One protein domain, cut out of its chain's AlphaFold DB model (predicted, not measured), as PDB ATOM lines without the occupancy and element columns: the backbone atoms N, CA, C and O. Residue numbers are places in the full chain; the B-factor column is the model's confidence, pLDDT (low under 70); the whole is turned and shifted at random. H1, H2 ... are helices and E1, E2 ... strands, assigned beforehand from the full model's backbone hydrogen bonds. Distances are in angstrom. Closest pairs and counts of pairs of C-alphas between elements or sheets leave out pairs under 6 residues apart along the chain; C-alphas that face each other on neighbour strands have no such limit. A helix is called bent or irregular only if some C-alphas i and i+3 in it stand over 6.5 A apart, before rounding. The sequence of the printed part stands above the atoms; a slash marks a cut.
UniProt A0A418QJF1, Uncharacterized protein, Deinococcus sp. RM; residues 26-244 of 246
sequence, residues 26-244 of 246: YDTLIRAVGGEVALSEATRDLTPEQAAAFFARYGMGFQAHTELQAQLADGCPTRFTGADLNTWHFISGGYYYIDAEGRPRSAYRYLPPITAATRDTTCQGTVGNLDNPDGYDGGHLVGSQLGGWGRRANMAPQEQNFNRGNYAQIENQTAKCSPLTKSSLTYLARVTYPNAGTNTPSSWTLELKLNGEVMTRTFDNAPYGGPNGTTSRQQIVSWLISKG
ATOM      1  N   TYR A  26     -41.200   2.263  -0.078       95.00
ATOM      2  CA  TYR A  26     -41.603   3.259   0.902       95.00
ATOM      3  C   TYR A  26     -40.556   4.359   1.115       95.00
ATOM      4  O   TYR A  26     -40.899   5.538   1.107       95.00
ATOM      5  N   ASP A  27     -39.269   4.024   1.245       93.62
ATOM      6  CA  ASP A  27     -38.229   5.034   1.495       93.62
ATOM      7  C   ASP A  27     -38.030   5.960   0.288       93.62
ATOM      8  O   ASP A  27     -37.734   7.151   0.434       93.62
ATOM      9  N   THR A  28     -38.233   5.423  -0.917       93.94
ATOM     10  CA  THR A  28     -38.233   6.208  -2.156       93.94
ATOM     11  C   THR A  28     -39.447   7.129  -2.212       93.94
ATOM     12  O   THR A  28     -39.291   8.316  -2.508       93.94
ATOM     13  N   LEU A  29     -40.636   6.613  -1.879       96.25
ATOM     14  CA  LEU A  29     -41.868   7.394  -1.799       96.25
ATOM     15  C   LEU A  29     -41.721   8.561  -0.816       96.25
ATOM     16  O   LEU A  29     -41.911   9.709  -1.214       96.25
ATOM     17  N   ILE A  30     -41.351   8.289   0.440       96.19
ATOM     18  CA  ILE A  30     -41.262   9.310   1.493       96.19
ATOM     19  C   ILE A  30     -40.266  10.407   1.118       96.19
ATOM     20  O   ILE A  30     -40.558  11.591   1.295       96.19
ATOM     21  N   ARG A  31     -39.122  10.043   0.526       95.25
ATOM     22  CA  ARG A  31     -38.152  11.023   0.020       95.25
ATOM     23  C   ARG A  31     -38.731  11.880  -1.105       95.25
ATOM     24  O   ARG A  31     -38.498  13.084  -1.118       95.25
ATOM     25  N   ALA A  32     -39.459  11.275  -2.040       96.00
ATOM     26  CA  ALA A  32     -40.001  11.972  -3.203       96.00
ATOM     27  C   ALA A  32     -41.118  12.962  -2.842       96.00
ATOM     28  O   ALA A  32     -41.213  14.020  -3.459       96.00
ATOM     29  N   VAL A  33     -41.953  12.629  -1.855       96.38
ATOM     30  CA  VAL A  33     -43.071  13.485  -1.421       96.38
ATOM     31  C   VAL A  33     -42.677  14.480  -0.328       96.38
ATOM     32  O   VAL A  33     -43.426  15.413  -0.064       96.38
ATOM     33  N   GLY A  34     -41.497  14.320   0.279       95.31
ATOM     34  CA  GLY A  34     -40.961  15.250   1.277       95.31
ATOM     35  C   GLY A  34     -41.321  14.923   2.732       95.31
ATOM     36  O   GLY A  34     -41.276  15.817   3.571       95.31
ATOM     37  N   GLY A  35     -41.661  13.669   3.045       94.81
ATOM     38  CA  GLY A  35     -41.983  13.213   4.404       94.81
ATOM     39  C   GLY A  35     -43.347  12.527   4.521       94.81
ATOM     40  O   GLY A  35     -44.166  12.578   3.606       94.81
ATOM     41  N   GLU A  36     -43.614  11.880   5.656       95.12
ATOM     42  CA  GLU A  36     -44.872  11.147   5.849       95.12
ATOM     43  C   GLU A  36     -46.085  12.067   6.055       95.12
ATOM     44  O   GLU A  36     -47.161  11.784   5.530       95.12
ATOM     45  N   VAL A  37     -45.926  13.210   6.735       95.00
ATOM     46  CA  VAL A  37     -46.970  14.245   6.751       95.00
ATOM     47  C   VAL A  37     -47.322  14.692   5.331       95.00
ATOM     48  O   VAL A  37     -48.503  14.728   4.993       95.00
ATOM     49  N   ALA A  38     -46.329  14.961   4.480       96.12
ATOM     50  CA  ALA A  38     -46.574  15.378   3.101       96.12
ATOM     51  C   ALA A  38     -47.246  14.266   2.277       96.12
ATOM     52  O   ALA A  38     -48.144  14.554   1.486       96.12
ATOM     53  N   LEU A  39     -46.881  12.996   2.510       97.00
ATOM     54  CA  LEU A  39     -47.595  11.850   1.945       97.00
ATOM     55  C   LEU A  39     -49.073  11.875   2.341       97.00
ATOM     56  O   LEU A  39     -49.923  11.778   1.463       97.00
ATOM     57  N   SER A  40     -49.364  12.010   3.640       96.00
ATOM     58  CA  SER A  40     -50.742  12.011   4.138       96.00
ATOM     59  C   SER A  40     -51.554  13.127   3.475       96.00
ATOM     60  O   SER A  40     -52.630  12.890   2.940       96.00
ATOM     61  N   GLU A  41     -51.004  14.335   3.367       95.12
ATOM     62  CA  GLU A  41     -51.687  15.445   2.704       95.12
ATOM     63  C   GLU A  41     -51.905  15.203   1.211       95.12
ATOM     64  O   GLU A  41     -52.981  15.509   0.699       95.12
ATOM     65  N   ALA A  42     -50.930  14.609   0.520       95.25
ATOM     66  CA  ALA A  42     -51.044  14.291  -0.899       95.25
ATOM     67  C   ALA A  42     -52.100  13.212  -1.195       95.25
ATOM     68  O   ALA A  42     -52.629  13.170  -2.306       95.25
ATOM     69  N   THR A  43     -52.403  12.338  -0.231       94.62
ATOM     70  CA  THR A  43     -53.354  11.225  -0.393       94.62
ATOM     71  C   THR A  43     -54.714  11.474   0.250       94.62
ATOM     72  O   THR A  43     -55.648  10.711   0.006       94.62
ATOM     73  N   ARG A  44     -54.842  12.530   1.062       92.94
ATOM     74  CA  ARG A  44     -55.985  12.801   1.944       92.94
ATOM     75  C   ARG A  44     -57.345  12.771   1.255       92.94
ATOM     76  O   ARG A  44     -58.272  12.172   1.792       92.94
ATOM     77  N   ASP A  45     -57.445  13.408   0.095       92.25
ATOM     78  CA  ASP A  45     -58.709  13.599  -0.624       92.25
ATOM     79  C   ASP A  45     -58.794  12.753  -1.907       92.25
ATOM     80  O   ASP A  45     -59.664  12.973  -2.750       92.25
ATOM     81  N   LEU A  46     -57.886  11.784  -2.075       95.38
ATOM     82  CA  LEU A  46     -57.893  10.896  -3.234       95.38
ATOM     83  C   LEU A  46     -59.005   9.848  -3.117       95.38
ATOM     84  O   LEU A  46     -59.193   9.234  -2.063       95.38
ATOM     85  N   THR A  47     -59.690   9.571  -4.228       95.56
ATOM     86  CA  THR A  47     -60.515   8.356  -4.334       95.56
ATOM     87  C   THR A  47     -59.624   7.107  -4.273       95.56
ATOM     88  O   THR A  47     -58.423   7.200  -4.548       95.56
ATOM     89  N   PRO A  48     -60.170   5.916  -3.969       94.69
ATOM     90  CA  PRO A  48     -59.386   4.682  -3.983       94.69
ATOM     91  C   PRO A  48     -58.626   4.442  -5.297       94.69
ATOM     92  O   PRO A  48     -57.472   4.021  -5.274       94.69
ATOM     93  N   GLU A  49     -59.227   4.770  -6.441       96.25
ATOM     94  CA  GLU A  49     -58.606   4.637  -7.763       96.25
ATOM     95  C   GLU A  49     -57.457   5.634  -7.948       96.25
ATOM     96  O   GLU A  49     -56.397   5.283  -8.470       96.25
ATOM     97  N   GLN A  50     -57.639   6.877  -7.490       97.94
ATOM     98  CA  GLN A  50     -56.595   7.900  -7.533       97.94
ATOM     99  C   GLN A  50     -55.434   7.563  -6.594       97.94
ATOM    100  O   GLN A  50     -54.277   7.748  -6.967       97.94
ATOM    101  N   ALA A  51     -55.724   7.034  -5.403       97.44
ATOM    102  CA  ALA A  51     -54.715   6.558  -4.468       97.44
ATOM    103  C   ALA A  51     -53.933   5.378  -5.065       97.44
ATOM    104  O   ALA A  51     -52.704   5.403  -5.073       97.44
ATOM    105  N   ALA A  52     -54.616   4.397  -5.663       97.69
ATOM    106  CA  ALA A  52     -53.958   3.295  -6.363       97.69
ATOM    107  C   ALA A  52     -53.040   3.785  -7.488       97.69
ATOM    108  O   ALA A  52     -51.881   3.372  -7.557       97.69
ATOM    109  N   ALA A  53     -53.502   4.727  -8.313       98.12
ATOM    110  CA  ALA A  53     -52.668   5.339  -9.343       98.12
ATOM    111  C   ALA A  53     -51.476   6.112  -8.750       98.12
ATOM    112  O   ALA A  53     -50.373   6.050  -9.291       98.12
ATOM    113  N   PHE A  54     -51.671   6.820  -7.633       98.00
ATOM    114  CA  PHE A  54     -50.616   7.557  -6.942       98.00
ATOM    115  C   PHE A  54     -49.489   6.626  -6.476       98.00
ATOM    116  O   PHE A  54     -48.327   6.887  -6.799       98.00
ATOM    117  N   PHE A  55     -49.830   5.550  -5.758       97.81
ATOM    118  CA  PHE A  55     -48.873   4.595  -5.190       97.81
ATOM    119  C   PHE A  55     -48.201   3.724  -6.260       97.81
ATOM    120  O   PHE A  55     -47.000   3.461  -6.167       97.81
ATOM    121  N   ALA A  56     -48.916   3.380  -7.336       97.44
ATOM    122  CA  ALA A  56     -48.362   2.609  -8.449       97.44
ATOM    123  C   ALA A  56     -47.149   3.291  -9.111       97.44
ATOM    124  O   ALA A  56     -46.241   2.607  -9.579       97.44
ATOM    125  N   ARG A  57     -47.068   4.634  -9.091       96.56
ATOM    126  CA  ARG A  57     -45.896   5.389  -9.595       96.56
ATOM    127  C   ARG A  57     -44.601   5.086  -8.839       96.56
ATOM    128  O   ARG A  57     -43.523   5.344  -9.363       96.56
ATOM    129  N   TYR A  58     -44.715   4.551  -7.627       96.00
ATOM    130  CA  TYR A  58     -43.599   4.180  -6.761       96.00
ATOM    131  C   TYR A  58     -43.420   2.659  -6.662       96.00
ATOM    132  O   TYR A  58     -42.643   2.191  -5.837       96.00
ATOM    133  N   GLY A  59     -44.126   1.879  -7.491       95.06
ATOM    134  CA  GLY A  59     -44.093   0.416  -7.436       95.06
ATOM    135  C   GLY A  59     -44.800  -0.167  -6.211       95.06
ATOM    136  O   GLY A  59     -44.476  -1.275  -5.798       95.06
ATOM    137  N   MET A  60     -45.735   0.581  -5.619       97.06
ATOM    138  CA  MET A  60     -46.457   0.199  -4.405       97.06
ATOM    139  C   MET A  60     -47.921  -0.108  -4.715       97.06
ATOM    140  O   MET A  60     -48.522   0.504  -5.602       97.06
ATOM    141  N   GLY A  61     -48.502  -1.037  -3.960       97.94
ATOM    142  CA  GLY A  61     -49.928  -1.334  -4.016       97.94
ATOM    143  C   GLY A  61     -50.766  -0.365  -3.180       97.94
ATOM    144  O   GLY A  61     -50.279   0.280  -2.248       97.94
ATOM    145  N   PHE A  62     -52.061  -0.314  -3.481       97.94
ATOM    146  CA  PHE A  62     -53.069   0.293  -2.615       97.94
ATOM    147  C   PHE A  62     -54.335  -0.555  -2.627       97.94
ATOM    148  O   PHE A  62     -54.809  -0.945  -3.694       97.94
ATOM    149  N   GLN A  63     -54.897  -0.816  -1.453       96.06
ATOM    150  CA  GLN A  63     -56.148  -1.548  -1.304       96.06
ATOM    151  C   GLN A  63     -57.063  -0.832  -0.311       96.06
ATOM    152  O   GLN A  63     -56.678  -0.576   0.828       96.06
ATOM    153  N   ALA A  64     -58.291  -0.534  -0.723       95.19
ATOM    154  CA  ALA A  64     -59.325  -0.034   0.176       95.19
ATOM    155  C   ALA A  64     -60.242  -1.184   0.595       95.19
ATOM    156  O   ALA A  64     -60.777  -1.896  -0.253       95.19
ATOM    157  N   HIS A  65     -60.438  -1.339   1.901       92.75
ATOM    158  CA  HIS A  65     -61.248  -2.405   2.475       92.75
ATOM    159  C   HIS A  65     -62.513  -1.844   3.112       92.75
ATOM    160  O   HIS A  65     -62.490  -0.815   3.792       92.75
ATOM    161  N   THR A  66     -63.621  -2.567   2.963       85.62
ATOM    162  CA  THR A  66     -64.762  -2.394   3.873       85.62
ATOM    163  C   THR A  66     -64.432  -2.996   5.241       85.62
ATOM    164  O   THR A  66     -63.575  -3.874   5.341       85.62
ATOM    165  N   GLU A  67     -65.117  -2.563   6.305       78.44
ATOM    166  CA  GLU A  67     -64.810  -3.040   7.666       78.44
ATOM    167  C   GLU A  67     -64.908  -4.565   7.778       78.44
ATOM    168  O   GLU A  67     -64.003  -5.207   8.305       78.44
ATOM    169  N   LEU A  68     -65.966  -5.157   7.212       77.62
ATOM    170  CA  LEU A  68     -66.157  -6.607   7.220       77.62
ATOM    171  C   LEU A  68     -65.070  -7.333   6.416       77.62
ATOM    172  O   LEU A  68     -64.544  -8.343   6.876       77.62
ATOM    173  N   GLN A  69     -64.702  -6.823   5.235       82.00
ATOM    174  CA  GLN A  69     -63.626  -7.422   4.438       82.00
ATOM    175  C   GLN A  69     -62.291  -7.368   5.176       82.00
ATOM    176  O   GLN A  69     -61.592  -8.375   5.212       82.00
ATOM    177  N   ALA A  70     -61.968  -6.253   5.833       79.69
ATOM    178  CA  ALA A  70     -60.753  -6.142   6.632       79.69
ATOM    179  C   ALA A  70     -60.754  -7.118   7.821       79.69
ATOM    180  O   ALA A  70     -59.740  -7.759   8.104       79.69
ATOM    181  N   GLN A  71     -61.899  -7.297   8.496       73.56
ATOM    182  CA  GLN A  71     -62.039  -8.279   9.581       73.56
ATOM    183  C   GLN A  71     -61.830  -9.719   9.096       73.56
ATOM    184  O   GLN A  71     -61.383 -10.565   9.864       73.56
ATOM    185  N   LEU A  72     -62.134 -10.027   7.840       76.00
ATOM    186  CA  LEU A  72     -61.919 -11.364   7.289       76.00
ATOM    187  C   LEU A  72     -60.503 -11.534   6.722       76.00
ATOM    188  O   LEU A  72     -59.894 -12.578   6.933       76.00
ATOM    189  N   ALA A  73     -59.970 -10.508   6.057       75.50
ATOM    190  CA  ALA A  73     -58.682 -10.551   5.372       75.50
ATOM    191  C   ALA A  73     -57.493 -10.574   6.337       75.50
ATOM    192  O   ALA A  73     -56.517 -11.272   6.090       75.50
ATOM    193  N   ASP A  74     -57.578  -9.839   7.451       78.19
ATOM    194  CA  ASP A  74     -56.385  -9.558   8.245       78.19
ATOM    195  C   ASP A  74     -55.864 -10.764   9.036       78.19
ATOM    196  O   ASP A  74     -54.723 -10.701   9.431       78.19
ATOM    197  N   GLY A  75     -56.635 -11.841   9.273       84.06
ATOM    198  CA  GLY A  75     -56.187 -13.186   9.732       84.06
ATOM    199  C   GLY A  75     -55.203 -13.343  10.919       84.06
ATOM    200  O   GLY A  75     -54.899 -14.463  11.311       84.06
ATOM    201  N   CYS A  76     -54.697 -12.253  11.484       93.06
ATOM    202  CA  CYS A  76     -53.503 -12.127  12.309       93.06
ATOM    203  C   CYS A  76     -52.244 -12.914  11.856       93.06
ATOM    204  O   CYS A  76     -51.676 -13.654  12.664       93.06
ATOM    205  N   PRO A  77     -51.762 -12.797  10.601       95.19
ATOM    206  CA  PRO A  77     -50.585 -13.527  10.152       95.19
ATOM    207  C   PRO A  77     -49.313 -13.027  10.847       95.19
ATOM    208  O   PRO A  77     -49.178 -11.847  11.163       95.19
ATOM    209  N   THR A  78     -48.313 -13.896  11.012       95.75
ATOM    210  CA  THR A  78     -46.971 -13.465  11.444       95.75
ATOM    211  C   THR A  78     -46.399 -12.423  10.482       95.75
ATOM    212  O   THR A  78     -45.944 -11.363  10.917       95.75
ATOM    213  N   ARG A  79     -46.491 -12.699   9.176       97.06
ATOM    214  CA  ARG A  79     -46.141 -11.793   8.079       97.06
ATOM    215  C   ARG A  79     -47.203 -11.867   6.993       97.06
ATOM    216  O   ARG A  79     -47.659 -12.959   6.657       97.06
ATOM    217  N   PHE A  80     -47.566 -10.718   6.447       97.19
ATOM    218  CA  PHE A  80     -48.370 -10.633   5.233       97.19
ATOM    219  C   PHE A  80     -47.596 -11.179   4.028       97.19
ATOM    220  O   PHE A  80     -46.372 -11.297   4.066       97.19
ATOM    221  N   THR A  81     -48.305 -11.543   2.960       95.50
ATOM    222  CA  THR A  81     -47.697 -12.141   1.761       95.50
ATOM    223  C   THR A  81     -48.422 -11.694   0.494       95.50
ATOM    224  O   THR A  81     -49.499 -11.106   0.551       95.50
ATOM    225  N   GLY A  82     -47.844 -11.987  -0.673       94.94
ATOM    226  CA  GLY A  82     -48.507 -11.753  -1.954       94.94
ATOM    227  C   GLY A  82     -48.823 -10.276  -2.193       94.94
ATOM    228  O   GLY A  82     -47.928  -9.438  -2.137       94.94
ATOM    229  N   ALA A  83     -50.093  -9.972  -2.476       93.94
ATOM    230  CA  ALA A  83     -50.551  -8.627  -2.835       93.94
ATOM    231  C   ALA A  83     -50.513  -7.612  -1.676       93.94
ATOM    232  O   ALA A  83     -50.681  -6.415  -1.913       93.94
ATOM    233  N   ASP A  84     -50.289  -8.076  -0.447       95.69
ATOM    234  CA  ASP A  84     -50.184  -7.216   0.733       95.69
ATOM    235  C   ASP A  84     -48.763  -6.662   0.925       95.69
ATOM    236  O   ASP A  84     -48.569  -5.708   1.668       95.69
ATOM    237  N   LEU A  85     -47.749  -7.224   0.259       96.62
ATOM    238  CA  LEU A  85     -46.376  -6.724   0.356       96.62
ATOM    239  C   LEU A  85     -46.225  -5.395  -0.385       96.62
ATOM    240  O   LEU A  85     -46.665  -5.268  -1.527       96.62
ATOM    241  N   ASN A  86     -45.523  -4.439   0.228       97.62
ATOM    242  CA  ASN A  86     -45.328  -3.092  -0.316       97.62
ATOM    243  C   ASN A  86     -46.649  -2.386  -0.665       97.62
ATOM    244  O   ASN A  86     -46.744  -1.660  -1.662       97.62
ATOM    245  N   THR A  87     -47.673  -2.591   0.163       97.94
ATOM    246  CA  THR A  87     -49.035  -2.127  -0.096       97.94
ATOM    247  C   THR A  87     -49.547  -1.262   1.048       97.94
ATOM    248  O   THR A  87     -49.384  -1.566   2.230       97.94
ATOM    249  N   TRP A  88     -50.189  -0.151   0.684       98.12
ATOM    250  CA  TRP A  88     -50.994   0.645   1.603       98.12
ATOM    251  C   TRP A  88     -52.424   0.110   1.651       98.12
ATOM    252  O   TRP A  88     -53.079  -0.041   0.622       98.12
ATOM    253  N   HIS A  89     -52.939  -0.107   2.852       97.44
ATOM    254  CA  HIS A  89     -54.311  -0.527   3.087       97.44
ATOM    255  C   HIS A  89     -55.098   0.594   3.754       97.44
ATOM    256  O   HIS A  89     -54.704   1.108   4.801       97.44
ATOM    257  N   PHE A  90     -56.234   0.958   3.167       96.31
ATOM    258  CA  PHE A  90     -57.202   1.855   3.783       96.31
ATOM    259  C   PHE A  90     -58.288   1.032   4.480       96.31
ATOM    260  O   PHE A  90     -59.041   0.312   3.824       96.31
ATOM    261  N   ILE A  91     -58.350   1.120   5.811       94.50
ATOM    262  CA  ILE A  91     -59.246   0.323   6.661       94.50
ATOM    263  C   ILE A  91     -59.900   1.239   7.702       94.50
ATOM    264  O   ILE A  91     -59.211   1.889   8.491       94.50
ATOM    265  N   SER A  92     -61.236   1.295   7.718       90.31
ATOM    266  CA  SER A  92     -62.031   2.062   8.699       90.31
ATOM    267  C   SER A  92     -61.570   3.521   8.896       90.31
ATOM    268  O   SER A  92     -61.625   4.058  10.006       90.31
ATOM    269  N   GLY A  93     -61.083   4.187   7.842       91.69
ATOM    270  CA  GLY A  93     -60.604   5.579   7.892       91.69
ATOM    271  C   GLY A  93     -59.134   5.767   8.290       91.69
ATOM    272  O   GLY A  93     -58.692   6.906   8.429       91.69
ATOM    273  N   GLY A  94     -58.390   4.683   8.518       95.19
ATOM    274  CA  GLY A  94     -56.942   4.704   8.727       95.19
ATOM    275  C   GLY A  94     -56.197   4.131   7.524       95.19
ATOM    276  O   GLY A  94     -56.747   3.317   6.781       95.19
ATOM    277  N   TYR A  95     -54.953   4.557   7.353       97.69
ATOM    278  CA  TYR A  95     -54.043   4.082   6.318       97.69
ATOM    279  C   TYR A  95     -52.922   3.299   6.986       97.69
ATOM    280  O   TYR A  95     -52.330   3.807   7.936       97.69
ATOM    281  N   TYR A  96     -52.630   2.098   6.496       98.00
ATOM    282  CA  TYR A  96     -51.666   1.172   7.090       98.00
ATOM    283  C   TYR A  96     -50.755   0.612   6.005       98.00
ATOM    284  O   TYR A  96     -51.238   0.047   5.028       98.00
ATOM    285  N   TYR A  97     -49.449   0.781   6.154       98.44
ATOM    286  CA  TYR A  97     -48.460   0.294   5.204       98.44
ATOM    287  C   TYR A  97     -47.826  -1.006   5.676       98.44
ATOM    288  O   TYR A  97     -47.319  -1.075   6.802       98.44
ATOM    289  N   ILE A  98     -47.801  -1.991   4.783       98.19
ATOM    290  CA  ILE A  98     -47.117  -3.266   4.964       98.19
ATOM    291  C   ILE A  98     -45.850  -3.282   4.100       98.19
ATOM    292  O   ILE A  98     -45.910  -3.084   2.886       98.19
ATOM    293  N   ASP A  99     -44.702  -3.505   4.738       97.75
ATOM    294  CA  ASP A  99     -43.387  -3.490   4.096       97.75
ATOM    295  C   ASP A  99     -43.108  -4.728   3.227       97.75
ATOM    296  O   ASP A  99     -43.910  -5.664   3.129       97.75
ATOM    297  N   ALA A 100     -41.939  -4.736   2.585       96.19
ATOM    298  CA  ALA A 100     -41.484  -5.822   1.719       96.19
ATOM    299  C   ALA A 100     -41.331  -7.170   2.447       96.19
ATOM    300  O   ALA A 100     -41.394  -8.225   1.813       96.19
ATOM    301  N   GLU A 101     -41.144  -7.152   3.770       96.50
ATOM    302  CA  GLU A 101     -41.074  -8.346   4.610       96.50
ATOM    303  C   GLU A 101     -42.442  -8.781   5.157       96.50
ATOM    304  O   GLU A 101     -42.517  -9.775   5.882       96.50
ATOM    305  N   GLY A 102     -43.521  -8.069   4.823       97.19
ATOM    306  CA  GLY A 102     -44.871  -8.380   5.273       97.19
ATOM    307  C   GLY A 102     -45.157  -7.911   6.695       97.19
ATOM    308  O   GLY A 102     -45.911  -8.569   7.416       97.19
ATOM    309  N   ARG A 103     -44.548  -6.809   7.137       98.12
ATOM    310  CA  ARG A 103     -44.731  -6.243   8.480       98.12
ATOM    311  C   ARG A 103     -45.346  -4.842   8.398       98.12
ATOM    312  O   ARG A 103     -45.010  -4.084   7.493       98.12
ATOM    313  N   PRO A 104     -46.198  -4.445   9.355       98.38
ATOM    314  CA  PRO A 104     -46.640  -3.066   9.491       98.38
ATOM    315  C   PRO A 104     -45.458  -2.148   9.724       98.38
ATOM    316  O   PRO A 104     -44.667  -2.369  10.635       98.38
ATOM    317  N   ARG A 105     -45.356  -1.102   8.915       98.19
ATOM    318  CA  ARG A 105     -44.249  -0.151   8.995       98.19
ATOM    319  C   ARG A 105     -44.718   1.262   9.301       98.19
ATOM    320  O   ARG A 105     -44.063   1.939  10.084       98.19
ATOM    321  N   SER A 106     -45.839   1.708   8.743       98.50
ATOM    322  CA  SER A 106     -46.383   3.050   8.984       98.50
ATOM    323  C   SER A 106     -47.903   3.019   9.038       98.50
ATOM    324  O   SER A 106     -48.536   2.203   8.368       98.50
ATOM    325  N   ALA A 107     -48.489   3.897   9.842       98.56
ATOM    326  CA  ALA A 107     -49.919   4.102   9.907       98.56
ATOM    327  C   ALA A 107     -50.251   5.574  10.143       98.56
ATOM    328  O   ALA A 107     -49.605   6.235  10.958       98.56
ATOM    329  N   TYR A 108     -51.296   6.081   9.489       98.19
ATOM    330  CA  TYR A 108     -51.812   7.417   9.775       98.19
ATOM    331  C   TYR A 108     -53.333   7.505   9.725       98.19
ATOM    332  O   TYR A 108     -54.021   6.721   9.065       98.19
ATOM    333  N   ARG A 109     -53.862   8.492  10.451       97.00
ATOM    334  CA  ARG A 109     -55.291   8.788  10.548       97.00
ATOM    335  C   ARG A 109     -55.528  10.278  10.770       97.00
ATOM    336  O   ARG A 109     -54.758  10.946  11.460       97.00
ATOM    337  N   TYR A 110     -56.646  10.773  10.248       97.50
ATOM    338  CA  TYR A 110     -57.124  12.126  10.518       97.50
ATOM    339  C   TYR A 110     -58.153  12.128  11.644       97.50
ATOM    340  O   TYR A 110     -59.172  11.443  11.569       97.50
ATOM    341  N   LEU A 111     -57.899  12.934  12.667       97.19
ATOM    342  CA  LEU A 111     -58.727  13.084  13.855       97.19
ATOM    343  C   LEU A 111     -59.121  14.557  14.036       97.19
ATOM    344  O   LEU A 111     -58.378  15.448  13.626       97.19
ATOM    345  N   PRO A 112     -60.257  14.848  14.682       96.50
ATOM    346  CA  PRO A 112     -61.421  13.977  14.910       96.50
ATOM    347  C   PRO A 112     -62.124  13.543  13.595       96.50
ATOM    348  O   PRO A 112     -61.777  14.051  12.532       96.50
ATOM    349  N   PRO A 113     -63.121  12.634  13.597       94.31
ATOM    350  CA  PRO A 113     -63.773  12.032  14.755       94.31
ATOM    351  C   PRO A 113     -62.869  11.027  15.470       94.31
ATOM    352  O   PRO A 113     -62.061  10.342  14.849       94.31
ATOM    353  N   ILE A 114     -63.043  10.938  16.786       93.25
ATOM    354  CA  ILE A 114     -62.388   9.947  17.637       93.25
ATOM    355  C   ILE A 114     -63.476   8.985  18.095       93.25
ATOM    356  O   ILE A 114     -64.348   9.341  18.887       93.25
ATOM    357  N   THR A 115     -63.462   7.780  17.545       91.75
ATOM    358  CA  THR A 115     -64.405   6.718  17.895       91.75
ATOM    359  C   THR A 115     -63.605   5.457  18.111       91.75
ATOM    360  O   THR A 115     -62.835   5.067  17.237       91.75
ATOM    361  N   ALA A 116     -63.758   4.848  19.284       93.75
ATOM    362  CA  ALA A 116     -62.999   3.662  19.620       93.75
ATOM    363  C   ALA A 116     -63.364   2.501  18.683       93.75
ATOM    364  O   ALA A 116     -64.541   2.217  18.466       93.75
ATOM    365  N   ALA A 117     -62.348   1.825  18.157       92.19
ATOM    366  CA  ALA A 117     -62.492   0.594  17.397       92.19
ATOM    367  C   ALA A 117     -62.421  -0.632  18.320       92.19
ATOM    368  O   ALA A 117     -61.814  -0.599  19.400       92.19
ATOM    369  N   THR A 118     -63.026  -1.734  17.876       91.69
ATOM    370  CA  THR A 118     -62.960  -3.031  18.560       91.69
ATOM    371  C   THR A 118     -61.520  -3.531  18.629       91.69
ATOM    372  O   THR A 118     -60.791  -3.480  17.642       91.69
ATOM    373  N   ARG A 119     -61.122  -4.049  19.794       91.88
ATOM    374  CA  ARG A 119     -59.823  -4.704  20.002       91.88
ATOM    375  C   ARG A 119     -59.924  -6.200  19.708       91.88
ATOM    376  O   ARG A 119     -60.865  -6.839  20.168       91.88
ATOM    377  N   ASP A 120     -58.917  -6.764  19.047       93.75
ATOM    378  CA  ASP A 120     -58.710  -8.214  18.960       93.75
ATOM    379  C   ASP A 120     -57.635  -8.624  19.979       93.75
ATOM    380  O   ASP A 120     -56.433  -8.444  19.779       93.75
ATOM    381  N   THR A 121     -58.062  -9.105  21.148       94.69
ATOM    382  CA  THR A 121     -57.147  -9.514  22.230       94.69
ATOM    383  C   THR A 121     -56.317 -10.734  21.865       94.69
ATOM    384  O   THR A 121     -55.176 -10.839  22.310       94.69
ATOM    385  N   THR A 122     -56.859 -11.626  21.036       95.06
ATOM    386  CA  THR A 122     -56.124 -12.792  20.542       95.06
ATOM    387  C   THR A 122     -54.986 -12.335  19.646       95.06
ATOM    388  O   THR A 122     -53.841 -12.702  19.892       95.06
ATOM    389  N   CYS A 123     -55.270 -11.464  18.674       95.50
ATOM    390  CA  CYS A 123     -54.236 -10.953  17.785       95.50
ATOM    391  C   CYS A 123     -53.177 -10.125  18.528       95.50
ATOM    392  O   CYS A 123     -51.992 -10.307  18.276       95.50
ATOM    393  N   GLN A 124     -53.562  -9.293  19.505       96.56
ATOM    394  CA  GLN A 124     -52.589  -8.580  20.349       96.56
ATOM    395  C   GLN A 124     -51.652  -9.541  21.090       96.56
ATOM    396  O   GLN A 124     -50.446  -9.311  21.130       96.56
ATOM    397  N   GLY A 125     -52.191 -10.632  21.647       96.12
ATOM    398  CA  GLY A 125     -51.388 -11.673  22.284       96.12
ATOM    399  C   GLY A 125     -50.452 -12.363  21.291       96.12
ATOM    400  O   GLY A 125     -49.267 -12.515  21.569       96.12
ATOM    401  N   THR A 126     -50.944 -12.733  20.107       95.94
ATOM    402  CA  THR A 126     -50.116 -13.322  19.045       95.94
ATOM    403  C   THR A 126     -48.992 -12.380  18.617       95.94
ATOM    404  O   THR A 126     -47.844 -12.812  18.550       95.94
ATOM    405  N   VAL A 127     -49.297 -11.102  18.371       97.81
ATOM    406  CA  VAL A 127     -48.313 -10.105  17.936       97.81
ATOM    407  C   VAL A 127     -47.270  -9.847  19.019       97.81
ATOM    408  O   VAL A 127     -46.089  -9.839  18.701       97.81
ATOM    409  N   GLY A 128     -47.669  -9.697  20.285       97.38
ATOM    410  CA  GLY A 128     -46.724  -9.475  21.389       97.38
ATOM    411  C   GLY A 128     -45.716 -10.609  21.583       97.38
ATOM    412  O   GLY A 128     -44.611 -10.361  22.048       97.38
ATOM    413  N   ASN A 129     -46.068 -11.828  21.166       96.12
ATOM    414  CA  ASN A 129     -45.201 -13.004  21.238       96.12
ATOM    415  C   ASN A 129     -44.387 -13.264  19.953       96.12
ATOM    416  O   ASN A 129     -43.645 -14.246  19.895       96.12
ATOM    417  N   LEU A 130     -44.504 -12.440  18.902       95.94
ATOM    418  CA  LEU A 130     -43.691 -12.627  17.693       95.94
ATOM    419  C   LEU A 130     -42.212 -12.408  18.006       95.94
ATOM    420  O   LEU A 130     -41.857 -11.387  18.574       95.94
ATOM    421  N   ASP A 131     -41.365 -13.342  17.569       94.62
ATOM    422  CA  ASP A 131     -39.934 -13.455  17.902       94.62
ATOM    423  C   ASP A 131     -39.635 -13.843  19.367       94.62
ATOM    424  O   ASP A 131     -38.476 -13.830  19.776       94.62
ATOM    425  N   ASN A 132     -40.658 -14.224  20.144       85.31
ATOM    426  CA  ASN A 132     -40.580 -14.549  21.576       85.31
ATOM    427  C   ASN A 132     -39.846 -13.509  22.462       85.31
ATOM    428  O   ASN A 132     -39.004 -13.899  23.276       85.31
ATOM    429  N   PRO A 133     -40.112 -12.198  22.335       76.81
ATOM    430  CA  PRO A 133     -39.545 -11.209  23.235       76.81
ATOM    431  C   PRO A 133     -40.252 -11.255  24.597       76.81
ATOM    432  O   PRO A 133     -41.473 -11.125  24.692       76.81
ATOM    433  N   ASP A 134     -39.482 -11.389  25.675       89.94
ATOM    434  CA  ASP A 134     -40.024 -11.271  27.028       89.94
ATOM    435  C   ASP A 134     -40.489  -9.831  27.302       89.94
ATOM    436  O   ASP A 134     -39.747  -8.869  27.094       89.94
ATOM    437  N   GLY A 135     -41.710  -9.678  27.827       94.94
ATOM    438  CA  GLY A 135     -42.238  -8.385  28.284       94.94
ATOM    439  C   GLY A 135     -42.756  -7.463  27.175       94.94
ATOM    440  O   GLY A 135     -42.648  -6.243  27.302       94.94
ATOM    441  N   TYR A 136     -43.297  -8.018  26.090       98.19
ATOM    442  CA  TYR A 136     -43.868  -7.260  24.974       98.19
ATOM    443  C   TYR A 136     -45.370  -7.520  24.820       98.19
ATOM    444  O   TYR A 136     -45.881  -8.595  25.122       98.19
ATOM    445  N   ASP A 137     -46.070  -6.511  24.309       98.06
ATOM    446  CA  ASP A 137     -47.468  -6.566  23.894       98.06
ATOM    447  C   ASP A 137     -47.586  -6.439  22.370       98.06
ATOM    448  O   ASP A 137     -46.688  -5.930  21.697       98.06
ATOM    449  N   GLY A 138     -48.739  -6.820  21.816       97.81
ATOM    450  CA  GLY A 138     -49.155  -6.376  20.486       97.81
ATOM    451  C   GLY A 138     -49.560  -4.905  20.516       97.81
ATOM    452  O   GLY A 138     -50.746  -4.586  20.612       97.81
ATOM    453  N   GLY A 139     -48.572  -4.014  20.479       98.00
ATOM    454  CA  GLY A 139     -48.771  -2.569  20.487       98.00
ATOM    455  C   GLY A 139     -49.370  -2.084  19.175       98.00
ATOM    456  O   GLY A 139     -48.950  -2.511  18.098       98.00
ATOM    457  N   HIS A 140     -50.358  -1.195  19.255       98.44
ATOM    458  CA  HIS A 140     -50.945  -0.594  18.061       98.44
ATOM    459  C   HIS A 140     -50.094   0.587  17.573       98.44
ATOM    460  O   HIS A 140     -49.629   1.381  18.385       98.44
ATOM    461  N   LEU A 141     -49.961   0.771  16.255       98.69
ATOM    462  CA  LEU A 141     -49.426   2.017  15.684       98.69
ATOM    463  C   LEU A 141     -50.395   3.171  15.951       98.69
ATOM    464  O   LEU A 141     -50.005   4.195  16.508       98.69
ATOM    465  N   VAL A 142     -51.674   2.976  15.637       98.50
ATOM    466  CA  VAL A 142     -52.759   3.865  16.063       98.50
ATOM    467  C   VAL A 142     -53.637   3.125  17.061       98.50
ATOM    468  O   VAL A 142     -54.272   2.133  16.709       98.50
ATOM    469  N   GLY A 143     -53.703   3.590  18.303       97.69
ATOM    470  CA  GLY A 143     -54.468   2.949  19.363       97.69
ATOM    471  C   GLY A 143     -55.945   2.808  19.026       97.69
ATOM    472  O   GLY A 143     -56.561   3.681  18.408       97.69
ATOM    473  N   SER A 144     -56.555   1.717  19.488       95.75
ATOM    474  CA  SER A 144     -57.971   1.446  19.218       95.75
ATOM    475  C   SER A 144     -58.889   2.555  19.747       95.75
ATOM    476  O   SER A 144     -59.901   2.859  19.131       95.75
ATOM    477  N   GLN A 145     -58.515   3.226  20.842       96.00
ATOM    478  CA  GLN A 145     -59.214   4.400  21.388       96.00
ATOM    479  C   GLN A 145     -59.250   5.605  20.438       96.00
ATOM    480  O   GLN A 145     -60.140   6.443  20.549       96.00
ATOM    481  N   LEU A 146     -58.306   5.676  19.496       97.81
ATOM    482  CA  LEU A 146     -58.250   6.676  18.432       97.81
ATOM    483  C   LEU A 146     -58.946   6.199  17.145       97.81
ATOM    484  O   LEU A 146     -58.910   6.886  16.125       97.81
ATOM    485  N   GLY A 147     -59.586   5.026  17.176       96.25
ATOM    486  CA  GLY A 147     -60.202   4.389  16.011       96.25
ATOM    487  C   GLY A 147     -59.211   3.652  15.118       96.25
ATOM    488  O   GLY A 147     -59.522   3.379  13.959       96.25
ATOM    489  N   GLY A 148     -58.011   3.361  15.624       96.56
ATOM    490  CA  GLY A 148     -57.052   2.534  14.910       96.56
ATOM    491  C   GLY A 148     -57.512   1.083  14.808       96.56
ATOM    492  O   GLY A 148     -58.187   0.556  15.693       96.56
ATOM    493  N   TRP A 149     -57.154   0.446  13.698       95.38
ATOM    494  CA  TRP A 149     -57.566  -0.912  13.380       95.38
ATOM    495  C   TRP A 149     -57.082  -1.913  14.434       95.38
ATOM    496  O   TRP A 149     -55.915  -1.913  14.815       95.38
ATOM    497  N   GLY A 150     -57.981  -2.769  14.913       93.62
ATOM    498  CA  GLY A 150     -57.735  -3.616  16.080       93.62
ATOM    499  C   GLY A 150     -56.979  -4.913  15.811       93.62
ATOM    500  O   GLY A 150     -57.033  -5.793  16.665       93.62
ATOM    501  N   ARG A 151     -56.354  -5.079  14.639       94.38
ATOM    502  CA  ARG A 151     -55.699  -6.327  14.209       94.38
ATOM    503  C   ARG A 151     -54.363  -6.047  13.496       94.38
ATOM    504  O   ARG A 151     -53.861  -4.920  13.498       94.38
ATOM    505  N   ARG A 152     -53.753  -7.100  12.949       95.50
ATOM    506  CA  ARG A 152     -52.342  -7.212  12.564       95.50
ATOM    507  C   ARG A 152     -51.813  -6.084  11.690       95.50
ATOM    508  O   ARG A 152     -50.675  -5.691  11.937       95.50
ATOM    509  N   ALA A 153     -52.583  -5.547  10.742       96.69
ATOM    510  CA  ALA A 153     -52.114  -4.468   9.857       96.69
ATOM    511  C   ALA A 153     -51.692  -3.182  10.604       96.69
ATOM    512  O   ALA A 153     -50.963  -2.356  10.062       96.69
ATOM    513  N   ASN A 154     -52.119  -3.023  11.858       97.81
ATOM    514  CA  ASN A 154     -51.858  -1.857  12.700       97.81
ATOM    515  C   ASN A 154     -51.112  -2.224  13.996       97.81
ATOM    516  O   ASN A 154     -51.184  -1.484  14.972       97.81
ATOM    517  N   MET A 155     -50.424  -3.369  14.047       97.44
ATOM    518  CA  MET A 155     -49.765  -3.832  15.272       97.44
ATOM    519  C   MET A 155     -48.341  -4.325  15.044       97.44
ATOM    520  O   MET A 155     -48.044  -4.979  14.048       97.44
ATOM    521  N   ALA A 156     -47.478  -4.105  16.026       98.38
ATOM    522  CA  ALA A 156     -46.155  -4.711  16.098       98.38
ATOM    523  C   ALA A 156     -45.811  -5.030  17.564       98.38
ATOM    524  O   ALA A 156     -46.413  -4.436  18.462       98.38
ATOM    525  N   PRO A 157     -44.858  -5.944  17.838       98.62
ATOM    526  CA  PRO A 157     -44.352  -6.135  19.190       98.62
ATOM    527  C   PRO A 157     -43.870  -4.798  19.768       98.62
ATOM    528  O   PRO A 157     -43.020  -4.120  19.182       98.62
ATOM    529  N   GLN A 158     -44.399  -4.413  20.922       98.75
ATOM    530  CA  GLN A 158     -44.034  -3.189  21.626       98.75
ATOM    531  C   GLN A 158     -43.727  -3.513  23.082       98.75
ATOM    532  O   GLN A 158     -44.491  -4.229  23.726       98.75
ATOM    533  N   GLU A 159     -42.629  -2.979  23.611       98.62
ATOM    534  CA  GLU A 159     -42.255  -3.210  25.006       98.62
ATOM    535  C   GLU A 159     -43.395  -2.762  25.942       98.62
ATOM    536  O   GLU A 159     -43.976  -1.686  25.774       98.62
ATOM    537  N   GLN A 160     -43.761  -3.605  26.911       98.25
ATOM    538  CA  GLN A 160     -45.012  -3.460  27.661       98.25
ATOM    539  C   GLN A 160     -45.082  -2.185  28.520       98.25
ATOM    540  O   GLN A 160     -46.155  -1.595  28.655       98.25
ATOM    541  N   ASN A 161     -43.966  -1.730  29.103       98.44
ATOM    542  CA  ASN A 161     -43.929  -0.504  29.907       98.44
ATOM    543  C   ASN A 161     -44.014   0.741  29.018       98.44
ATOM    544  O   ASN A 161     -44.580   1.761  29.416       98.44
ATOM    545  N   PHE A 162     -43.475   0.670  27.801       98.69
ATOM    546  CA  PHE A 162     -43.660   1.690  26.786       98.69
ATOM    547  C   PHE A 162     -45.109   1.723  26.285       98.69
ATOM    548  O   PHE A 162     -45.735   2.781  26.372       98.69
ATOM    549  N   ASN A 163     -45.651   0.579  25.853       98.75
ATOM    550  CA  ASN A 163     -47.015   0.421  25.339       98.75
ATOM    551  C   ASN A 163     -48.062   0.903  26.356       98.75
ATOM    552  O   ASN A 163     -48.801   1.853  26.105       98.75
ATOM    553  N   ARG A 164     -48.078   0.303  27.553       98.06
ATOM    554  CA  ARG A 164     -49.070   0.582  28.607       98.06
ATOM    555  C   ARG A 164     -48.793   1.884  29.367       98.06
ATOM    556  O   ARG A 164     -49.665   2.368  30.089       98.06
ATOM    557  N   GLY A 165     -47.583   2.431  29.239       98.44
ATOM    558  CA  GLY A 165     -47.123   3.636  29.924       98.44
ATOM    559  C   GLY A 165     -47.091   4.853  29.006       98.44
ATOM    560  O   GLY A 165     -48.115   5.494  28.772       98.44
ATOM    561  N   ASN A 166     -45.897   5.221  28.533       98.69
ATOM    562  CA  ASN A 166     -45.693   6.473  27.798       98.69
ATOM    563  C   ASN A 166     -46.513   6.534  26.497       98.69
ATOM    564  O   ASN A 166     -47.127   7.567  26.232       98.69
ATOM    565  N   TYR A 167     -46.588   5.454  25.717       98.62
ATOM    566  CA  TYR A 167     -47.361   5.449  24.474       98.62
ATOM    567  C   TYR A 167     -48.863   5.627  24.751       98.62
ATOM    568  O   TYR A 167     -49.469   6.584  24.267       98.62
ATOM    569  N   ALA A 168     -49.433   4.821  25.656       98.56
ATOM    570  CA  ALA A 168     -50.828   4.957  26.082       98.56
ATOM    571  C   ALA A 168     -51.170   6.359  26.619       98.56
ATOM    572  O   ALA A 168     -52.254   6.877  26.359       98.56
ATOM    573  N   GLN A 169     -50.266   7.019  27.353       98.75
ATOM    574  CA  GLN A 169     -50.500   8.388  27.832       98.75
ATOM    575  C   GLN A 169     -50.598   9.409  26.692       98.75
ATOM    576  O   GLN A 169     -51.418  10.327  26.771       98.75
ATOM    577  N   ILE A 170     -49.797   9.253  25.635       98.81
ATOM    578  CA  ILE A 170     -49.882  10.103  24.443       98.81
ATOM    579  C   ILE A 170     -51.223   9.890  23.738       98.81
ATOM    580  O   ILE A 170     -51.907  10.862  23.410       98.81
ATOM    581  N   GLU A 171     -51.641   8.639  23.557       98.62
ATOM    582  CA  GLU A 171     -52.918   8.317  22.916       98.62
ATOM    583  C   GLU A 171     -54.114   8.788  23.747       98.62
ATOM    584  O   GLU A 171     -55.081   9.322  23.205       98.62
ATOM    585  N   ASN A 172     -54.049   8.658  25.074       98.50
ATOM    586  CA  ASN A 172     -55.072   9.172  25.986       98.50
ATOM    587  C   ASN A 172     -55.194  10.695  25.892       98.50
ATOM    588  O   ASN A 172     -56.301  11.228  25.922       98.50
ATOM    589  N   GLN A 173     -54.074  11.409  25.767       98.69
ATOM    590  CA  GLN A 173     -54.111  12.855  25.577       98.69
ATOM    591  C   GLN A 173     -54.614  13.229  24.177       98.69
ATOM    592  O   GLN A 173     -55.385  14.175  24.039       98.69
ATOM    593  N   THR A 174     -54.241  12.462  23.152       98.69
ATOM    594  CA  THR A 174     -54.738  12.633  21.780       98.69
ATOM    595  C   THR A 174     -56.256  12.445  21.710       98.69
ATOM    596  O   THR A 174     -56.938  13.183  21.004       98.69
ATOM    597  N   ALA A 175     -56.822  11.522  22.493       98.19
ATOM    598  CA  ALA A 175     -58.269  11.311  22.569       98.19
ATOM    599  C   ALA A 175     -59.040  12.564  23.037       98.19
ATOM    600  O   ALA A 175     -60.195  12.762  22.656       98.19
ATOM    601  N   LYS A 176     -58.393  13.451  23.804       98.06
ATOM    602  CA  LYS A 176     -58.965  14.738  24.236       98.06
ATOM    603  C   LYS A 176     -58.978  15.798  23.136       98.06
ATOM    604  O   LYS A 176     -59.522  16.873  23.330       98.06
ATOM    605  N   CYS A 177     -58.426  15.510  21.959       97.88
ATOM    606  CA  CYS A 177     -58.572  16.368  20.786       97.88
ATOM    607  C   CYS A 177     -59.965  16.263  20.138       97.88
ATOM    608  O   CYS A 177     -60.201  16.900  19.117       97.88
ATOM    609  N   SER A 178     -60.890  15.461  20.685       96.12
ATOM    610  CA  SER A 178     -62.241  15.271  20.142       96.12
ATOM    611  C   SER A 178     -63.060  16.556  19.910       96.12
ATOM    612  O   SER A 178     -63.844  16.538  18.958       96.12
ATOM    613  N   PRO A 179     -62.884  17.671  20.660       96.06
ATOM    614  CA  PRO A 179     -63.597  18.924  20.389       96.06
ATOM    615  C   PRO A 179     -63.041  19.727  19.203       96.06
ATOM    616  O   PRO A 179     -63.656  20.714  18.799       96.06
ATOM    617  N   LEU A 180     -61.870  19.360  18.666       96.88
ATOM    618  CA  LEU A 180     -61.254  20.079  17.554       96.88
ATOM    619  C   LEU A 180     -62.056  19.920  16.255       96.88
ATOM    620  O   LEU A 180     -62.873  19.013  16.089       96.88
ATOM    621  N   THR A 181     -61.788  20.805  15.293       97.06
ATOM    622  CA  THR A 181     -62.372  20.720  13.953       97.06
ATOM    623  C   THR A 181     -62.103  19.353  13.328       97.06
ATOM    624  O   THR A 181     -60.999  18.822  13.399       97.06
ATOM    625  N   LYS A 182     -63.119  18.782  12.674       96.56
ATOM    626  CA  LYS A 182     -63.016  17.479  12.013       96.56
ATOM    627  C   LYS A 182     -61.761  17.394  11.132       96.56
ATOM    628  O   LYS A 182     -61.522  18.242  10.277       96.56
ATOM    629  N   SER A 183     -60.997  16.329  11.340       95.81
ATOM    630  CA  SER A 183     -59.804  15.941  10.592       95.81
ATOM    631  C   SER A 183     -58.674  16.978  10.639       95.81
ATOM    632  O   SER A 183     -57.816  16.992   9.756       95.81
ATOM    633  N   SER A 184     -58.654  17.866  11.637       97.00
ATOM    634  CA  SER A 184     -57.616  18.893  11.767       97.00
ATOM    635  C   SER A 184     -56.283  18.354  12.290       97.00
ATOM    636  O   SER A 184     -55.242  18.941  12.007       97.00
ATOM    637  N   LEU A 185     -56.304  17.258  13.054       98.06
ATOM    638  CA  LEU A 185     -55.124  16.572  13.569       98.06
ATOM    639  C   LEU A 185     -54.778  15.390  12.659       98.06
ATOM    640  O   LEU A 185     -55.588  14.487  12.468       98.06
ATOM    641  N   THR A 186     -53.553  15.357  12.148       98.44
ATOM    642  CA  THR A 186     -52.976  14.141  11.560       98.44
ATOM    643  C   THR A 186     -52.204  13.415  12.649       98.44
ATOM    644  O   THR A 186     -51.289  13.997  13.229       98.44
ATOM    645  N   TYR A 187     -52.593  12.176  12.938       98.62
ATOM    646  CA  TYR A 187     -51.869  11.271  13.823       98.62
ATOM    647  C   TYR A 187     -51.150  10.241  12.966       98.62
ATOM    648  O   TYR A 187     -51.806   9.506  12.224       98.62
ATOM    649  N   LEU A 188     -49.829  10.186  13.070       98.62
ATOM    650  CA  LEU A 188     -49.002   9.248  12.335       98.62
ATOM    651  C   LEU A 188     -48.060   8.517  13.279       98.62
ATOM    652  O   LEU A 188     -47.393   9.140  14.105       98.62
ATOM    653  N   ALA A 189     -47.965   7.205  13.109       98.69
ATOM    654  CA  ALA A 189     -46.997   6.367  13.788       98.69
ATOM    655  C   ALA A 189     -46.256   5.499  12.773       98.69
ATOM    656  O   ALA A 189     -46.856   4.916  11.873       98.69
ATOM    657  N   ARG A 190     -44.943   5.378  12.945       98.31
ATOM    658  CA  ARG A 190     -44.068   4.548  12.120       98.31
ATOM    659  C   ARG A 190     -43.152   3.728  13.003       98.31
ATOM    660  O   ARG A 190     -42.600   4.239  13.973       98.31
ATOM    661  N   VAL A 191     -42.915   2.482  12.626       98.62
ATOM    662  CA  VAL A 191     -41.930   1.616  13.273       98.62
ATOM    663  C   VAL A 191     -40.722   1.398  12.367       98.62
ATOM    664  O   VAL A 191     -40.814   1.488  11.143       98.62
ATOM    665  N   THR A 192     -39.562   1.143  12.968       98.06
ATOM    666  CA  THR A 192     -38.336   0.790  12.236       98.06
ATOM    667  C   THR A 192     -37.845  -0.561  12.712       98.06
ATOM    668  O   THR A 192     -37.727  -0.780  13.916       98.06
ATOM    669  N   TYR A 193     -37.525  -1.450  11.779       97.69
ATOM    670  CA  TYR A 193     -36.971  -2.766  12.072       97.69
ATOM    671  C   TYR A 193     -35.446  -2.758  11.932       97.69
ATOM    672  O   TYR A 193     -34.928  -2.133  11.006       97.69
ATOM    673  N   PRO A 194     -34.701  -3.453  12.810       96.31
ATOM    674  CA  PRO A 194     -33.242  -3.484  12.732       96.31
ATOM    675  C   PRO A 194     -32.720  -4.315  11.548       96.31
ATOM    676  O   PRO A 194     -31.579  -4.128  11.134       96.31
ATOM    677  N   ASN A 195     -33.518  -5.250  11.020       95.06
ATOM    678  CA  ASN A 195     -33.221  -6.044   9.825       95.06
ATOM    679  C   ASN A 195     -34.488  -6.759   9.310       95.06
ATOM    680  O   ASN A 195     -35.525  -6.762   9.974       95.06
ATOM    681  N   ALA A 196     -34.391  -7.409   8.147       94.81
ATOM    682  CA  ALA A 196     -35.485  -8.154   7.511       94.81
ATOM    683  C   ALA A 196     -35.867  -9.475   8.224       94.81
ATOM    684  O   ALA A 196     -36.914 -10.065   7.947       94.81
ATOM    685  N   GLY A 197     -35.032  -9.973   9.142       95.75
ATOM    686  CA  GLY A 197     -35.205 -11.259   9.826       95.75
ATOM    687  C   GLY A 197     -36.101 -11.222  11.066       95.75
ATOM    688  O   GLY A 197     -36.490 -12.277  11.550       95.75
ATOM    689  N   THR A 198     -36.462 -10.039  11.564       96.75
ATOM    690  CA  THR A 198     -37.276  -9.866  12.782       96.75
ATOM    691  C   THR A 198     -38.642  -9.250  12.480       96.75
ATOM    692  O   THR A 198     -38.815  -8.531  11.493       96.75
ATOM    693  N   ASN A 199     -39.619  -9.549  13.330       97.94
ATOM    694  CA  ASN A 199     -40.934  -8.920  13.408       97.94
ATOM    695  C   ASN A 199     -41.021  -7.879  14.535       97.94
ATOM    696  O   ASN A 199     -42.042  -7.204  14.645       97.94
ATOM    697  N   THR A 200     -39.971  -7.735  15.349       98.25
ATOM    698  CA  THR A 200     -39.879  -6.791  16.466       98.25
ATOM    699  C   THR A 200     -39.161  -5.511  16.025       98.25
ATOM    700  O   THR A 200     -37.989  -5.558  15.640       98.25
ATOM    701  N   PRO A 201     -39.832  -4.348  16.045       98.38
ATOM    702  CA  PRO A 201     -39.193  -3.091  15.687       98.38
ATOM    703  C   PRO A 201     -38.213  -2.641  16.772       98.38
ATOM    704  O   PRO A 201     -38.420  -2.899  17.956       98.38
ATOM    705  N   SER A 202     -37.162  -1.924  16.379       98.44
ATOM    706  CA  SER A 202     -36.198  -1.305  17.295       98.44
ATOM    707  C   SER A 202     -36.655   0.065  17.795       98.44
ATOM    708  O   SER A 202     -36.230   0.502  18.862       98.44
ATOM    709  N   SER A 203     -37.516   0.756  17.044       98.62
ATOM    710  CA  SER A 203     -37.997   2.091  17.402       98.62
ATOM    711  C   SER A 203     -39.390   2.387  16.864       98.62
ATOM    712  O   SER A 203     -39.834   1.804  15.871       98.62
ATOM    713  N   TRP A 204     -40.041   3.343  17.520       98.75
ATOM    714  CA  TRP A 204     -41.345   3.897  17.176       98.75
ATOM    715  C   TRP A 204     -41.201   5.405  16.998       98.75
ATOM    716  O   TRP A 204     -40.667   6.086  17.866       98.75
ATOM    717  N   THR A 205     -41.659   5.950  15.880       98.69
ATOM    718  CA  THR A 205     -41.716   7.389  15.627       98.69
ATOM    719  C   THR A 205     -43.167   7.823  15.573       98.69
ATOM    720  O   THR A 205     -43.946   7.248  14.823       98.69
ATOM    721  N   LEU A 206     -43.508   8.839  16.358       98.69
ATOM    722  CA  LEU A 206     -44.798   9.503  16.318       98.69
ATOM    723  C   LEU A 206     -44.634  10.877  15.674       98.69
ATOM    724  O   LEU A 206     -43.748  11.637  16.071       98.69
ATOM    725  N   GLU A 207     -45.511  11.198  14.733       98.56
ATOM    726  CA  GLU A 207     -45.610  12.505  14.094       98.56
ATOM    727  C   GLU A 207     -47.052  13.012  14.186       98.56
ATOM    728  O   GLU A 207     -48.001  12.340  13.781       98.56
ATOM    729  N   LEU A 208     -47.222  14.201  14.761       98.62
ATOM    730  CA  LEU A 208     -48.515  14.850  14.931       98.62
ATOM    731  C   LEU A 208     -48.513  16.170  14.176       98.62
ATOM    732  O   LEU A 208     -47.657  17.015  14.434       98.62
ATOM    733  N   LYS A 209     -49.492  16.377  13.292       98.44
ATOM    734  CA  LYS A 209     -49.687  17.664  12.614       98.44
ATOM    735  C   LYS A 209     -51.003  18.300  13.011       98.44
ATOM    736  O   LYS A 209     -52.050  17.693  12.813       98.44
ATOM    737  N   LEU A 210     -50.957  19.540  13.489       97.75
ATOM    738  CA  LEU A 210     -52.145  20.326  13.814       97.75
ATOM    739  C   LEU A 210     -51.861  21.816  13.614       97.75
ATOM    740  O   LEU A 210     -50.840  22.326  14.071       97.75
ATOM    741  N   ASN A 211     -52.769  22.514  12.929       94.62
ATOM    742  CA  ASN A 211     -52.653  23.945  12.607       94.62
ATOM    743  C   ASN A 211     -51.338  24.308  11.889       94.62
ATOM    744  O   ASN A 211     -50.721  25.327  12.180       94.62
ATOM    745  N   GLY A 212     -50.889  23.449  10.967       94.19
ATOM    746  CA  GLY A 212     -49.665  23.656  10.181       94.19
ATOM    747  C   GLY A 212     -48.357  23.323  10.909       94.19
ATOM    748  O   GLY A 212     -47.326  23.209  10.254       94.19
ATOM    749  N   GLU A 213     -48.386  23.099  12.223       97.69
ATOM    750  CA  GLU A 213     -47.214  22.694  12.999       97.69
ATOM    751  C   GLU A 213     -47.094  21.175  13.092       97.69
ATOM    752  O   GLU A 213     -48.102  20.479  13.241       97.69
ATOM    753  N   VAL A 214     -45.854  20.683  13.060       97.94
ATOM    754  CA  VAL A 214     -45.518  19.260  13.161       97.94
ATOM    755  C   VAL A 214     -44.708  19.005  14.434       97.94
ATOM    756  O   VAL A 214     -43.706  19.673  14.692       97.94
ATOM    757  N   MET A 215     -45.142  18.028  15.228       98.12
ATOM    758  CA  MET A 215     -44.440  17.512  16.401       98.12
ATOM    759  C   MET A 215     -44.011  16.069  16.137       98.12
ATOM    760  O   MET A 215     -44.859  15.182  16.083       98.12
ATOM    761  N   THR A 216     -42.701  15.831  16.036       98.38
ATOM    762  CA  THR A 216     -42.138  14.496  15.777       98.38
ATOM    763  C   THR A 216     -41.268  14.033  16.941       98.38
ATOM    764  O   THR A 216     -40.406  14.780  17.414       98.38
ATOM    765  N   ARG A 217     -41.455  12.796  17.413       98.50
ATOM    766  CA  ARG A 217     -40.571  12.145  18.395       98.50
ATOM    767  C   ARG A 217     -40.343  10.687  18.046       98.50
ATOM    768  O   ARG A 217     -41.274   9.991  17.660       98.50
ATOM    769  N   THR A 218     -39.120  10.227  18.273       98.44
ATOM    770  CA  THR A 218     -38.743   8.818  18.167       98.44
ATOM    771  C   THR A 218     -38.457   8.259  19.557       98.44
ATOM    772  O   THR A 218     -37.874   8.937  20.404       98.44
ATOM    773  N   PHE A 219     -38.905   7.031  19.775       98.81
ATOM    774  CA  PHE A 219     -38.783   6.249  20.993       98.81
ATOM    775  C   PHE A 219     -38.060   4.949  20.666       98.81
ATOM    776  O   PHE A 219     -38.319   4.345  19.621       98.81
ATOM    777  N   ASP A 220     -37.208   4.495  21.576       98.62
ATOM    778  CA  ASP A 220     -36.671   3.141  21.503       98.62
ATOM    779  C   ASP A 220     -37.782   2.152  21.861       98.62
ATOM    780  O   ASP A 220     -38.607   2.430  22.735       98.62
ATOM    781  N   ASN A 221     -37.807   0.979  21.232       98.38
ATOM    782  CA  ASN A 221     -38.695  -0.099  21.661       98.38
ATOM    783  C   ASN A 221     -38.101  -0.813  22.886       98.38
ATOM    784  O   ASN A 221     -37.596  -1.928  22.811       98.38
ATOM    785  N   ALA A 222     -38.070  -0.098  24.002       98.25
ATOM    786  CA  ALA A 222     -37.431  -0.478  25.255       98.25
ATOM    787  C   ALA A 222     -38.278   0.046  26.428       98.25
ATOM    788  O   ALA A 222     -39.167   0.872  26.189       98.25
ATOM    789  N   PRO A 223     -38.003  -0.354  27.688       98.38
ATOM    790  CA  PRO A 223     -38.736   0.138  28.850       98.38
ATOM    791  C   PRO A 223     -38.963   1.649  28.811       98.38
ATOM    792  O   PRO A 223     -38.020   2.432  28.690       98.38
ATOM    793  N   TYR A 224     -40.236   2.047  28.879       98.12
ATOM    794  CA  TYR A 224     -40.683   3.445  28.844       98.12
ATOM    795  C   TYR A 224     -40.326   4.232  27.568       98.12
ATOM    796  O   TYR A 224     -40.414   5.459  27.569       98.12
ATOM    797  N   GLY A 225     -39.978   3.576  26.462       98.31
ATOM    798  CA  GLY A 225     -39.599   4.239  25.211       98.31
ATOM    799  C   GLY A 225     -38.121   4.645  25.156       98.31
ATOM    800  O   GLY A 225     -37.765   5.564  24.415       98.31
ATOM    801  N   GLY A 226     -37.282   4.022  25.993       98.31
ATOM    802  CA  GLY A 226     -35.860   4.331  26.129       98.31
ATOM    803  C   GLY A 226     -35.559   5.506  27.072       98.31
ATOM    804  O   GLY A 226     -36.471   6.075  27.682       98.31
ATOM    805  N   PRO A 227     -34.279   5.914  27.194       98.00
ATOM    806  CA  PRO A 227     -33.832   6.913  28.175       98.00
ATOM    807  C   PRO A 227     -34.559   8.262  28.082       98.00
ATOM    808  O   PRO A 227     -34.762   8.937  29.089       98.00
ATOM    809  N   ASN A 228     -34.981   8.643  26.874       97.06
ATOM    810  CA  ASN A 228     -35.673   9.904  26.612       97.06
ATOM    811  C   ASN A 228     -37.198   9.758  26.523       97.06
ATOM    812  O   ASN A 228     -37.890  10.762  26.353       97.06
ATOM    813  N   GLY A 229     -37.743   8.542  26.633       98.44
ATOM    814  CA  GLY A 229     -39.145   8.279  26.321       98.44
ATOM    815  C   GLY A 229     -40.119   9.068  27.200       98.44
ATOM    816  O   GLY A 229     -41.057   9.686  26.692       98.44
ATOM    817  N   THR A 230     -39.852   9.170  28.505       98.56
ATOM    818  CA  THR A 230     -40.691   9.962  29.421       98.56
ATOM    819  C   THR A 230     -40.661  11.451  29.091       98.56
ATOM    820  O   THR A 230     -41.715  12.090  29.132       98.56
ATOM    821  N   THR A 231     -39.500  11.993  28.720       98.69
ATOM    822  CA  THR A 231     -39.339  13.393  28.300       98.69
ATOM    823  C   THR A 231     -40.061  13.658  26.978       98.69
ATOM    824  O   THR A 231     -40.829  14.615  26.877       98.69
ATOM    825  N   SER A 232     -39.889  12.783  25.982       98.62
ATOM    826  CA  SER A 232     -40.573  12.866  24.686       98.62
ATOM    827  C   SER A 232     -42.092  12.838  24.848       98.62
ATOM    828  O   SER A 232     -42.793  13.683  24.290       98.62
ATOM    829  N   ARG A 233     -42.611  11.930  25.683       98.69
ATOM    830  CA  ARG A 233     -44.039  11.874  26.015       98.69
ATOM    831  C   ARG A 233     -44.523  13.159  26.698       98.69
ATOM    832  O   ARG A 233     -45.599  13.646  26.369       98.69
ATOM    833  N   GLN A 234     -43.731  13.746  27.595       98.75
ATOM    834  CA  GLN A 234     -44.030  15.035  28.244       98.75
ATOM    835  C   GLN A 234     -44.215  16.144  27.211       98.75
ATOM    836  O   GLN A 234     -45.216  16.852  27.240       98.75
ATOM    837  N   GLN A 235     -43.280  16.243  26.269       98.75
ATOM    838  CA  GLN A 235     -43.293  17.259  25.222       98.75
ATOM    839  C   GLN A 235     -44.499  17.105  24.291       98.75
ATOM    840  O   GLN A 235     -45.155  18.099  23.988       98.75
ATOM    841  N   ILE A 236     -44.834  15.873  23.890       98.81
ATOM    842  CA  ILE A 236     -46.020  15.606  23.065       98.81
ATOM    843  C   ILE A 236     -47.304  15.971  23.813       98.81
ATOM    844  O   ILE A 236     -48.143  16.683  23.270       98.81
ATOM    845  N   VAL A 237     -47.456  15.527  25.064       98.81
ATOM    846  CA  VAL A 237     -48.648  15.819  25.874       98.81
ATOM    847  C   VAL A 237     -48.816  17.326  26.077       98.81
ATOM    848  O   VAL A 237     -49.909  17.848  25.872       98.81
ATOM    849  N   SER A 238     -47.744  18.043  26.423       98.69
ATOM    850  CA  SER A 238     -47.781  19.501  26.570       98.69
ATOM    851  C   SER A 238     -48.119  20.216  25.262       98.69
ATOM    852  O   SER A 238     -48.867  21.192  25.286       98.69
ATOM    853  N   TRP A 239     -47.614  19.730  24.126       98.75
ATOM    854  CA  TRP A 239     -47.962  20.271  22.814       98.75
ATOM    855  C   TRP A 239     -49.435  20.025  22.472       98.75
ATOM    856  O   TRP A 239     -50.127  20.954  22.088       98.75
ATOM    857  N   LEU A 240     -49.969  18.822  22.701       98.69
ATOM    858  CA  LEU A 240     -51.394  18.535  22.490       98.69
ATOM    859  C   LEU A 240     -52.297  19.442  23.340       98.69
ATOM    860  O   LEU A 240     -53.273  19.997  22.837       98.69
ATOM    861  N   ILE A 241     -51.947  19.642  24.615       98.50
ATOM    862  CA  ILE A 241     -52.669  20.557  25.511       98.50
ATOM    863  C   ILE A 241     -52.622  21.992  24.969       98.50
ATOM    864  O   ILE A 241     -53.655  22.656  24.921       98.50
ATOM    865  N   SER A 242     -51.459  22.467  24.507       98.00
ATOM    866  CA  SER A 242     -51.341  23.821  23.944       98.00
ATOM    867  C   SER A 242     -52.106  24.002  22.628       98.00
ATOM    868  O   SER A 242     -52.413  25.133  22.252       98.00
ATOM    869  N   LYS A 243     -52.469  22.904  21.953       97.88
ATOM    870  CA  LYS A 243     -53.350  22.895  20.779       97.88
ATOM    871  C   LYS A 243     -54.841  22.740  21.102       97.88
ATOM    872  O   LYS A 243     -55.643  22.638  20.177       97.88
ATOM    873  N   GLY A 244     -55.224  22.754  22.380       96.69
ATOM    874  CA  GLY A 244     -56.627  22.698  22.800       96.69
ATOM    875  C   GLY A 244     -57.203  21.287  22.907       96.69
ATOM    876  O   GLY A 244     -58.420  21.138  22.959       96.69
TER     877      GLY A 244
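What this domain is: This is residues 26 to 244 of the 246 residues of an uncharacterized protein of Deinococcus sp. RM (UniProt A0A418QJF1). A twisted sheet of seven strands is the middle layer of the domain, with H6 and H7 side by side over one face towards the E9 edge, and H2 and H3 over the other face. A small hairpin, E5 and E6, with H5 packed on it, adjoins residues 160 to 168 of H6. The 219 printed residues include seven named helices and nine strands, in the order H1 H2 H3 E1 H4 E2 E3 E4 H5 E5 E6 H6 E7 E8 E9 H7, a mixed class. The large sheet runs E1 E2 E3 E4 E7 E8 E9 and is mixed. The whole is compact and rounded, with a radius of gyration of the C-alphas of 16.0 A and spans of 41 by 39 by 33 A.

Where its parts are: The sheet has E1, residues 61 to 65, E2, 87 to 91, E3, 94 to 98, E4, 104 to 111, 20.6 A, E7, 185 to 192, 23.1 A, E8, 203 to 210, 23.4 A, and E9, 213 to 220, 23.8 A. H1, residues 26 to 33, begins with C-alpha 26 at (-41.603, 3.259, 0.902). H2 is 36 to 43, H3 48 to 56, H4 67 to 73 and H5 121 to 128. E5 is 136 to 140 and E6 155 to 159. H6, 160 to 175, 20.5 A, has a kink of 33 degrees near residue 169 and is only just irregular, C-alphas 163 and 166 being 6.7 A apart. H7, 229 to 242, 19.9 A, ends with C-alpha 242 at (-51.341, 23.821, 23.944).

How they stand to each other: E4 and E7 are antiparallel, with N 107 and O 189 at 2.8 A. E2 E3 E4 and E7 E8 E9 are meanders, each strand the antiparallel neighbour of the one before. E1, H4, E2 is a strand-helix-strand unit, two parallel strands with a helix between, its crossover right-handed; N 63 and O 88 are 2.9 A apart. H6 and H7 touch at a shallow tilt of 7 degrees, the same way, closest at C-alphas 166 and 233, 5.9 A. H2 and H3 have heights over the sheet of 9.1 A and 7.7 A. H1 only grazes the sheet. In the hairpin E5 and E6, N 137 and O 158 are 2.8 A apart; the closest C-alphas of H5 and E5, 128 and 137, are 3.9 A apart. Every O i to N i+4 pair is within hydrogen-bond range in H1, H2, H3, H4, H5 and H7, and 10 of 12 in H6.

The domain as a whole: The farthest C-alphas, of Gly 82 and Ser 242, are 44.1 A apart. The printed part has no cut. The links H4 to E2 and E5 to E6 are long. No printed residue is under 70 in pLDDT.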